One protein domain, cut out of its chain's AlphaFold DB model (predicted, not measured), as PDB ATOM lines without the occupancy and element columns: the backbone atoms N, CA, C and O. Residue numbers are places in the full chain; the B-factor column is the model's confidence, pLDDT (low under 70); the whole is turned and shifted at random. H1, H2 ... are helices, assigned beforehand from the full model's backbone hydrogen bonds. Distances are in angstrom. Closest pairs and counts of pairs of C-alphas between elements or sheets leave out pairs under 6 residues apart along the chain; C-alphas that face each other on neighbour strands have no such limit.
ATOM      1  N   THR A   2     162.357 116.286 126.724       79.81
ATOM      2  CA  THR A   2     161.247 115.396 126.304       79.81
ATOM      3  C   THR A   2     161.088 114.131 127.156       79.81
ATOM      4  O   THR A   2     159.993 113.848 127.625       79.81
ATOM      5  N   GLN A   3     162.181 113.413 127.440       83.38
ATOM      6  CA  GLN A   3     162.144 112.203 128.277       83.38
ATOM      7  C   GLN A   3     161.718 112.489 129.730       83.38
ATOM      8  O   GLN A   3     160.999 111.699 130.326       83.38
ATOM      9  N   ILE A   4     162.117 113.639 130.284       85.56
ATOM     10  CA  ILE A   4     161.750 114.064 131.646       85.56
ATOM     11  C   ILE A   4     160.267 114.468 131.710       85.56
ATOM     12  O   ILE A   4     159.620 114.303 132.742       85.56
ATOM     13  N   MET A   5     159.726 114.992 130.607       87.25
ATOM     14  CA  MET A   5     158.344 115.466 130.518       87.25
ATOM     15  C   MET A   5     157.340 114.366 130.160       87.25
ATOM     16  O   MET A   5     156.148 114.578 130.338       87.25
ATOM     17  N   GLN A   6     157.792 113.196 129.695       87.38
ATOM     18  CA  GLN A   6     156.922 112.150 129.147       87.38
ATOM     19  C   GLN A   6     155.834 111.668 130.121       87.38
ATOM     20  O   GLN A   6     154.722 111.374 129.694       87.38
ATOM     21  N   SER A   7     156.138 111.589 131.418       87.25
ATOM     22  CA  SER A   7     155.189 111.176 132.462       87.25
ATOM     23  C   SER A   7     154.521 112.348 133.188       87.25
ATOM     24  O   SER A   7     153.705 112.132 134.085       87.25
ATOM     25  N   LYS A   8     154.866 113.594 132.840       87.50
ATOM     26  CA  LYS A   8     154.350 114.785 133.517       87.50
ATOM     27  C   LYS A   8     153.089 115.287 132.823       87.50
ATOM     28  O   LYS A   8     153.009 115.347 131.601       87.50
ATOM     29  N   LYS A   9     152.108 115.696 133.627       86.06
ATOM     30  CA  LYS A   9     150.931 116.422 133.142       86.06
ATOM     31  C   LYS A   9     151.297 117.894 132.968       86.06
ATOM     32  O   LYS A   9     151.925 118.474 133.851       86.06
ATOM     33  N   ILE A  10     150.903 118.476 131.840       88.06
ATOM     34  CA  ILE A  10     151.067 119.902 131.553       88.06
ATOM     35  C   ILE A  10     149.684 120.544 131.630       88.06
ATOM     36  O   ILE A  10     148.729 120.032 131.051       88.06
ATOM     37  N   PHE A  11     149.596 121.656 132.352       86.44
ATOM     38  CA  PHE A  11     148.381 122.450 132.487       86.44
ATOM     39  C   PHE A  11     148.537 123.730 131.671       86.44
ATOM     40  O   PHE A  11     149.583 124.381 131.731       86.44
ATOM     41  N   ILE A  12     147.509 124.103 130.909       86.19
ATOM     42  CA  ILE A  12     147.507 125.369 130.173       86.19
ATOM     43  C   ILE A  12     147.120 126.474 131.156       86.19
ATOM     44  O   ILE A  12     145.952 126.660 131.476       86.19
ATOM     45  N   ALA A  13     148.111 127.207 131.659       80.94
ATOM     46  CA  ALA A  13     147.875 128.365 132.522       80.94
ATOM     47  C   ALA A  13     147.362 129.576 131.718       80.94
ATOM     48  O   ALA A  13     146.440 130.284 132.115       80.94
ATOM     49  N   ASP A  14     147.944 129.810 130.542       80.50
ATOM     50  CA  ASP A  14     147.575 130.889 129.633       80.50
ATOM     51  C   ASP A  14     147.776 130.428 128.185       80.50
ATOM     52  O   ASP A  14     148.669 129.638 127.891       80.50
ATOM     53  N   GLY A  15     146.954 130.945 127.274       83.19
ATOM     54  CA  GLY A  15     147.046 130.663 125.848       83.19
ATOM     55  C   GLY A  15     146.030 129.658 125.322       83.19
ATOM     56  O   GLY A  15     146.252 129.140 124.238       83.19
ATOM     57  N   HIS A  16     144.905 129.438 126.009       85.69
ATOM     58  CA  HIS A  16     143.810 128.579 125.534       85.69
ATOM     59  C   HIS A  16     143.399 128.901 124.088       85.69
ATOM     60  O   HIS A  16     143.521 128.045 123.220       85.69
ATOM     61  N   HIS A  17     143.080 130.164 123.787       85.81
ATOM     62  CA  HIS A  17     142.748 130.577 122.417       85.81
ATOM     63  C   HIS A  17     143.902 130.388 121.421       85.81
ATOM     64  O   HIS A  17     143.674 130.040 120.263       85.81
ATOM     65  N   ARG A  18     145.157 130.591 121.857       88.50
ATOM     66  CA  ARG A  18     146.349 130.359 121.018       88.50
ATOM     67  C   ARG A  18     146.490 128.874 120.682       88.50
ATOM     68  O   ARG A  18     146.774 128.532 119.540       88.50
ATOM     69  N   TYR A  19     146.243 128.006 121.658       90.94
ATOM     70  CA  TYR A  19     146.281 126.560 121.495       90.94
ATOM     71  C   TYR A  19     145.138 126.051 120.604       90.94
ATOM     72  O   TYR A  19     145.394 125.303 119.666       90.94
ATOM     73  N   GLU A  20     143.906 126.523 120.813       91.81
ATOM     74  CA  GLU A  20     142.754 126.224 119.947       91.81
ATOM     75  C   GLU A  20     143.010 126.649 118.495       91.81
ATOM     76  O   GLU A  20     142.776 125.879 117.563       91.81
ATOM     77  N   THR A  21     143.568 127.847 118.299       91.81
ATOM     78  CA  THR A  21     143.952 128.345 116.970       91.81
ATOM     79  C   THR A  21     145.016 127.450 116.330       91.81
ATOM     80  O   THR A  21     144.893 127.105 115.156       91.81
ATOM     81  N   ALA A  22     146.032 127.019 117.089       91.88
ATOM     82  CA  ALA A  22     147.060 126.106 116.590       91.88
ATOM     83  C   ALA A  22     146.469 124.744 116.182       91.88
ATOM     84  O   ALA A  22     146.823 124.212 115.130       91.88
ATOM     85  N   LEU A  23     145.522 124.203 116.957       93.94
ATOM     86  CA  LEU A  23     144.817 122.962 116.620       93.94
ATOM     87  C   LEU A  23     143.981 123.097 115.341       93.94
ATOM     88  O   LEU A  23     144.032 122.217 114.482       93.94
ATOM     89  N   ALA A  24     143.242 124.200 115.191       94.06
ATOM     90  CA  ALA A  24     142.456 124.473 113.991       94.06
ATOM     91  C   ALA A  24     143.351 124.627 112.749       94.06
ATOM     92  O   ALA A  24     143.058 124.066 111.690       94.06
ATOM     93  N   TYR A  25     144.478 125.332 112.885       91.56
ATOM     94  CA  TYR A  25     145.469 125.472 111.820       91.56
ATOM     95  C   TYR A  25     146.075 124.120 111.424       91.56
ATOM     96  O   TYR A  25     146.119 123.791 110.238       91.56
ATOM     97  N   ARG A  26     146.456 123.298 112.408       92.06
ATOM     98  CA  ARG A  26     146.928 121.928 112.183       92.06
ATOM     99  C   ARG A  26     145.902 121.103 111.409       92.06
ATOM    100  O   ARG A  26     146.256 120.463 110.426       92.06
ATOM    101  N   ALA A  27     144.633 121.125 111.816       92.50
ATOM    102  CA  ALA A  27     143.572 120.384 111.132       92.50
ATOM    103  C   ALA A  27     143.423 120.810 109.661       92.50
ATOM    104  O   ALA A  27     143.305 119.961 108.777       92.50
ATOM    105  N   LYS A  28     143.502 122.119 109.389       92.12
ATOM    106  CA  LYS A  28     143.477 122.660 108.027       92.12
ATOM    107  C   LYS A  28     144.653 122.147 107.189       92.12
ATOM    108  O   LYS A  28     144.419 121.687 106.075       92.12
ATOM    109  N   GLN A  29     145.878 122.163 107.716       90.56
ATOM    110  CA  GLN A  29     147.058 121.665 106.993       90.56
ATOM    111  C   GLN A  29     146.948 120.168 106.680       90.56
ATOM    112  O   GLN A  29     147.160 119.753 105.541       90.56
ATOM    113  N   LEU A  30     146.498 119.368 107.650       89.06
ATOM    114  CA  LEU A  30     146.291 117.929 107.461       89.06
ATOM    115  C   LEU A  30     145.264 117.609 106.363       89.06
ATOM    116  O   LEU A  30     145.399 116.594 105.691       89.06
ATOM    117  N   SER A  31     144.251 118.458 106.154       89.75
ATOM    118  CA  SER A  31     143.279 118.267 105.062       89.75
ATOM    119  C   SER A  31     143.804 118.639 103.671       89.75
ATOM    120  O   SER A  31     143.189 118.270 102.673       89.75
ATOM    121  N   GLN A  32     144.906 119.388 103.594       86.94
ATOM    122  CA  GLN A  32     145.431 119.950 102.346       86.94
ATOM    123  C   GLN A  32     146.674 119.208 101.836       86.94
ATOM    124  O   GLN A  32     147.006 119.333 100.658       86.94
ATOM    125  N   GLN A  33     147.340 118.422 102.687       79.88
ATOM    126  CA  GLN A  33     148.593 117.750 102.351       79.88
ATOM    127  C   GLN A  33     148.431 116.222 102.225       79.88
ATOM    128  O   GLN A  33     148.020 115.562 103.180       79.88
ATOM    129  N   PRO A  34     148.792 115.618 101.076       65.44
ATOM    130  CA  PRO A  34     148.630 114.181 100.840       65.44
ATOM    131  C   PRO A  34     149.717 113.299 101.482       65.44
ATOM    132  O   PRO A  34     149.552 112.081 101.540       65.44
ATOM    133  N   LYS A  35     150.836 113.872 101.945       79.25
ATOM    134  CA  LYS A  35     151.919 113.150 102.632       79.25
ATOM    135  C   LYS A  35     152.337 113.927 103.870       79.25
ATOM    136  O   LYS A  35     152.715 115.080 103.745       79.25
ATOM    137  N   ILE A  36     152.268 113.272 105.027       82.62
ATOM    138  CA  ILE A  36     152.573 113.857 106.334       82.62
ATOM    139  C   ILE A  36     153.543 112.911 107.055       82.62
ATOM    140  O   ILE A  36     153.220 111.740 107.272       82.62
ATOM    141  N   SER A  37     154.731 113.398 107.404       86.12
ATOM    142  CA  SER A  37     155.745 112.700 108.201       86.12
ATOM    143  C   SER A  37     155.498 112.828 109.710       86.12
ATOM    144  O   SER A  37     156.044 112.052 110.501       86.12
ATOM    145  N   GLY A  38     154.651 113.779 110.123       86.19
ATOM    146  CA  GLY A  38     154.339 114.082 111.521       86.19
ATOM    147  C   GLY A  38     155.388 114.970 112.194       86.19
ATOM    148  O   GLY A  38     155.319 115.188 113.407       86.19
ATOM    149  N   ARG A  39     156.374 115.452 111.431       87.69
ATOM    150  CA  ARG A  39     157.452 116.339 111.895       87.69
ATOM    151  C   ARG A  39     157.287 117.778 111.437       87.69
ATOM    152  O   ARG A  39     158.102 118.612 111.816       87.69
ATOM    153  N   GLU A  40     156.248 118.059 110.667       89.06
ATOM    154  CA  GLU A  40     155.973 119.383 110.133       89.06
ATOM    155  C   GLU A  40     155.752 120.387 111.264       89.06
ATOM    156  O   GLU A  40     155.099 120.065 112.267       89.06
ATOM    157  N   SER A  41     156.234 121.616 111.088       88.88
ATOM    158  CA  SER A  41     156.149 122.675 112.098       88.88
ATOM    159  C   SER A  41     154.719 122.940 112.596       88.88
ATOM    160  O   SER A  41     154.526 123.250 113.771       88.88
ATOM    161  N   PHE A  42     153.686 122.714 111.771       89.38
ATOM    162  CA  PHE A  42     152.277 122.857 112.178       89.38
ATOM    163  C   PHE A  42     151.781 121.794 113.180       89.38
ATOM    164  O   PHE A  42     150.684 121.935 113.727       89.38
ATOM    165  N   ASN A  43     152.546 120.727 113.440       89.81
ATOM    166  CA  ASN A  43     152.247 119.751 114.497       89.81
ATOM    167  C   ASN A  43     152.734 120.197 115.882       89.81
ATOM    168  O   ASN A  43     152.397 119.562 116.884       89.81
ATOM    169  N   PHE A  44     153.509 121.278 115.948       88.88
ATOM    170  CA  PHE A  44     154.128 121.768 117.168       88.88
ATOM    171  C   PHE A  44     153.684 123.200 117.453       88.88
ATOM    172  O   PHE A  44     153.300 123.965 116.574       88.88
ATOM    173  N   THR A  45     153.723 123.575 118.726       88.44
ATOM    174  CA  THR A  45     153.484 124.950 119.147       88.44
ATOM    175  C   THR A  45     154.515 125.321 120.195       88.44
ATOM    176  O   THR A  45     154.908 124.488 121.018       88.44
ATOM    177  N   MET A  46     154.991 126.561 120.143       86.94
ATOM    178  CA  MET A  46     155.945 127.049 121.124       86.94
ATOM    179  C   MET A  46     155.230 127.249 122.455       86.94
ATOM    180  O   MET A  46     154.219 127.947 122.539       86.94
ATOM    181  N   VAL A  47     155.785 126.651 123.504       87.25
ATOM    182  CA  VAL A  47     155.263 126.765 124.861       87.25
ATOM    183  C   VAL A  47     156.360 127.209 125.810       87.25
ATOM    184  O   VAL A  47     157.526 126.855 125.653       87.25
ATOM    185  N   TYR A  48     155.956 127.950 126.832       86.38
ATOM    186  CA  TYR A  48     156.766 128.193 128.011       86.38
ATOM    187  C   TYR A  48     156.287 127.279 129.132       86.38
ATOM    188  O   TYR A  48     155.095 127.233 129.436       86.38
ATOM    189  N   LEU A  49     157.224 126.553 129.736       87.69
ATOM    190  CA  LEU A  49     156.956 125.704 130.886       87.69
ATOM    191  C   LEU A  49     157.458 126.411 132.138       87.69
ATOM    192  O   LEU A  49     158.651 126.668 132.269       87.69
ATOM    193  N   LEU A 234     157.034 138.454 128.222       74.31
ATOM    194  CA  LEU A 234     157.043 139.440 127.154       74.31
ATOM    195  C   LEU A 234     156.892 138.707 125.817       74.31
ATOM    196  O   LEU A 234     157.773 137.961 125.383       74.31
ATOM    197  N   SER A 235     155.738 138.884 125.180       67.88
ATOM    198  CA  SER A 235     155.472 138.350 123.846       67.88
ATOM    199  C   SER A 235     156.384 139.004 122.809       67.88
ATOM    200  O   SER A 235     156.678 140.191 122.912       67.88
ATOM    201  N   GLY A 236     156.781 138.250 121.781       70.00
ATOM    202  CA  GLY A 236     157.570 138.775 120.660       70.00
ATOM    203  C   GLY A 236     159.085 138.785 120.876       70.00
ATOM    204  O   GLY A 236     159.808 139.117 119.946       70.00
ATOM    205  N   LEU A 237     159.580 138.369 122.049       75.81
ATOM    206  CA  LEU A 237     161.019 138.142 122.256       75.81
ATOM    207  C   LEU A 237     161.550 136.957 121.442       75.81
ATOM    208  O   LEU A 237     162.709 136.943 121.043       75.81
ATOM    209  N   VAL A 238     160.696 135.959 121.213       76.25
ATOM    210  CA  VAL A 238     161.004 134.774 120.415       76.25
ATOM    211  C   VAL A 238     159.853 134.561 119.443       76.25
ATOM    212  O   VAL A 238     158.687 134.557 119.842       76.25
ATOM    213  N   ILE A 239     160.184 134.401 118.166       79.56
ATOM    214  CA  ILE A 239     159.240 134.122 117.084       79.56
ATOM    215  C   ILE A 239     159.721 132.845 116.404       79.56
ATOM    216  O   ILE A 239     160.907 132.723 116.110       79.56
ATOM    217  N   ASN A 240     158.805 131.906 116.167       77.69
ATOM    218  CA  ASN A 240     159.072 130.748 115.321       77.69
ATOM    219  C   ASN A 240     158.228 130.868 114.049       77.69
ATOM    220  O   ASN A 240     156.998 130.843 114.167       77.69
ATOM    221  N   PRO A 241     158.843 131.037 112.866       78.50
ATOM    222  CA  PRO A 241     158.105 130.955 111.614       78.50
ATOM    223  C   PRO A 241     157.483 129.558 111.483       78.50
ATOM    224  O   PRO A 241     158.028 128.574 111.975       78.50
ATOM    225  N   LEU A 242     156.295 129.482 110.884       80.31
ATOM    226  CA  LEU A 242     155.622 128.213 110.613       80.31
ATOM    227  C   LEU A 242     155.653 127.971 109.110       80.31
ATOM    228  O   LEU A 242     154.835 128.527 108.376       80.31
ATOM    229  N   GLU A 243     156.596 127.148 108.667       82.88
ATOM    230  CA  GLU A 243     156.671 126.685 107.286       82.88
ATOM    231  C   GLU A 243     155.980 125.315 107.166       82.88
ATOM    232  O   GLU A 243     156.320 124.393 107.910       82.88
ATOM    233  N   PRO A 244     154.976 125.151 106.280       76.50
ATOM    234  CA  PRO A 244     154.211 123.905 106.203       76.50
ATOM    235  C   PRO A 244     155.037 122.675 105.821       76.50
ATOM    236  O   PRO A 244     154.664 121.571 106.206       76.50
ATOM    237  N   ASP A 245     156.131 122.883 105.090       80.94
ATOM    238  CA  ASP A 245     157.007 121.826 104.575       80.94
ATOM    239  C   ASP A 245     158.285 121.656 105.418       80.94
ATOM    240  O   ASP A 245     159.121 120.799 105.131       80.94
ATOM    241  N   GLU A 246     158.459 122.470 106.463       85.69
ATOM    242  CA  GLU A 246     159.613 122.387 107.354       85.69
ATOM    243  C   GLU A 246     159.453 121.209 108.320       85.69
ATOM    244  O   GLU A 246     158.513 121.156 109.115       85.69
ATOM    245  N   GLU A 247     160.407 120.276 108.289       81.69
ATOM    246  CA  GLU A 247     160.509 119.209 109.281       81.69
ATOM    247  C   GLU A 247     161.373 119.635 110.471       81.69
ATOM    248  O   GLU A 247     162.537 119.996 110.307       81.69
ATOM    249  N   ILE A 248     160.854 119.478 111.692       79.19
ATOM    250  CA  ILE A 248     161.623 119.718 112.917       79.19
ATOM    251  C   ILE A 248     162.471 118.475 113.255       79.19
ATOM    252  O   ILE A 248     161.919 117.413 113.587       79.19
ATOM    253  N   PRO A 249     163.818 118.563 113.241       72.88
ATOM    254  CA  PRO A 249     164.670 117.442 113.604       72.88
ATOM    255  C   PRO A 249     164.621 117.200 115.118       72.88
ATOM    256  O   PRO A 249     165.132 117.971 115.927       72.88
ATOM    257  N   LEU A 250     164.026 116.077 115.522       65.38
ATOM    258  CA  LEU A 250     164.061 115.611 116.906       65.38
ATOM    259  C   LEU A 250     165.373 114.851 117.140       65.38
ATOM    260  O   LEU A 250     165.446 113.652 116.860       65.38
ATOM    261  N   GLU A 251     166.416 115.511 117.653       59.72
ATOM    262  CA  GLU A 251     167.644 114.817 118.067       59.72
ATOM    263  C   GLU A 251     167.331 113.773 119.158       59.72
ATOM    264  O   GLU A 251     167.278 114.056 120.357       59.72
ATOM    265  N   ARG A 252     167.163 112.510 118.758       54.75
ATOM    266  CA  ARG A 252     167.269 111.366 119.665       54.75
ATOM    267  C   ARG A 252     168.748 111.038 119.817       54.75
ATOM    268  O   ARG A 252     169.242 110.118 119.168       54.75
ATOM    269  N   LYS A 253     169.466 111.741 120.697       49.56
ATOM    270  CA  LYS A 253     170.750 111.219 121.187       49.56
ATOM    271  C   LYS A 253     170.473 109.932 121.966       49.56
ATOM    272  O   LYS A 253     170.211 109.961 123.166       49.56
TER     273      LYS A 253
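What this domain is: This is residues 2 to 49 and 234 to 253 of the 261 residues of a protein of Deltaproteobacteria bacterium (UniProt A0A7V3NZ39). There is little regular structure here: one long helix, H2, forms one side, residues 33 to 49 fold back along it, and residues 234 to 253 pass over that stretch on the side away from H2. A small turn of helix, H1, comes first, and residues 3 to 9, of which 3 to 5 belong to H1, stick out. The printed part has 68 residues with two named helices, H1 then H2, and no named strand; the class is all helix, with 21 residues in named elements. It is only just loose, close to compact, with a radius of gyration of the C-alphas of 13.6 A and spans of 34 by 33 by 24 A.

Where its parts are: H1, residues 2 to 5, begins at C-alpha 2 (161.247, 115.396, 126.304). H2, residues 16 to 32, runs 24.8 A from C-alpha 16 (143.810, 128.579, 125.534) to C-alpha 32 (145.431, 119.950, 102.346).

How they stand to each other: H1 and H2 are apart, joined by a short link of 10 residues. In H2 every O i to N i+4 pair is within hydrogen-bond range; H1 is too short for one.

The domain as a whole: Residues 50 to 233 are not printed; C-alphas 49 and 234 are 14.2 A apart across the cut. Confidence is under 70 at residues 34, 235 and 250 to 253.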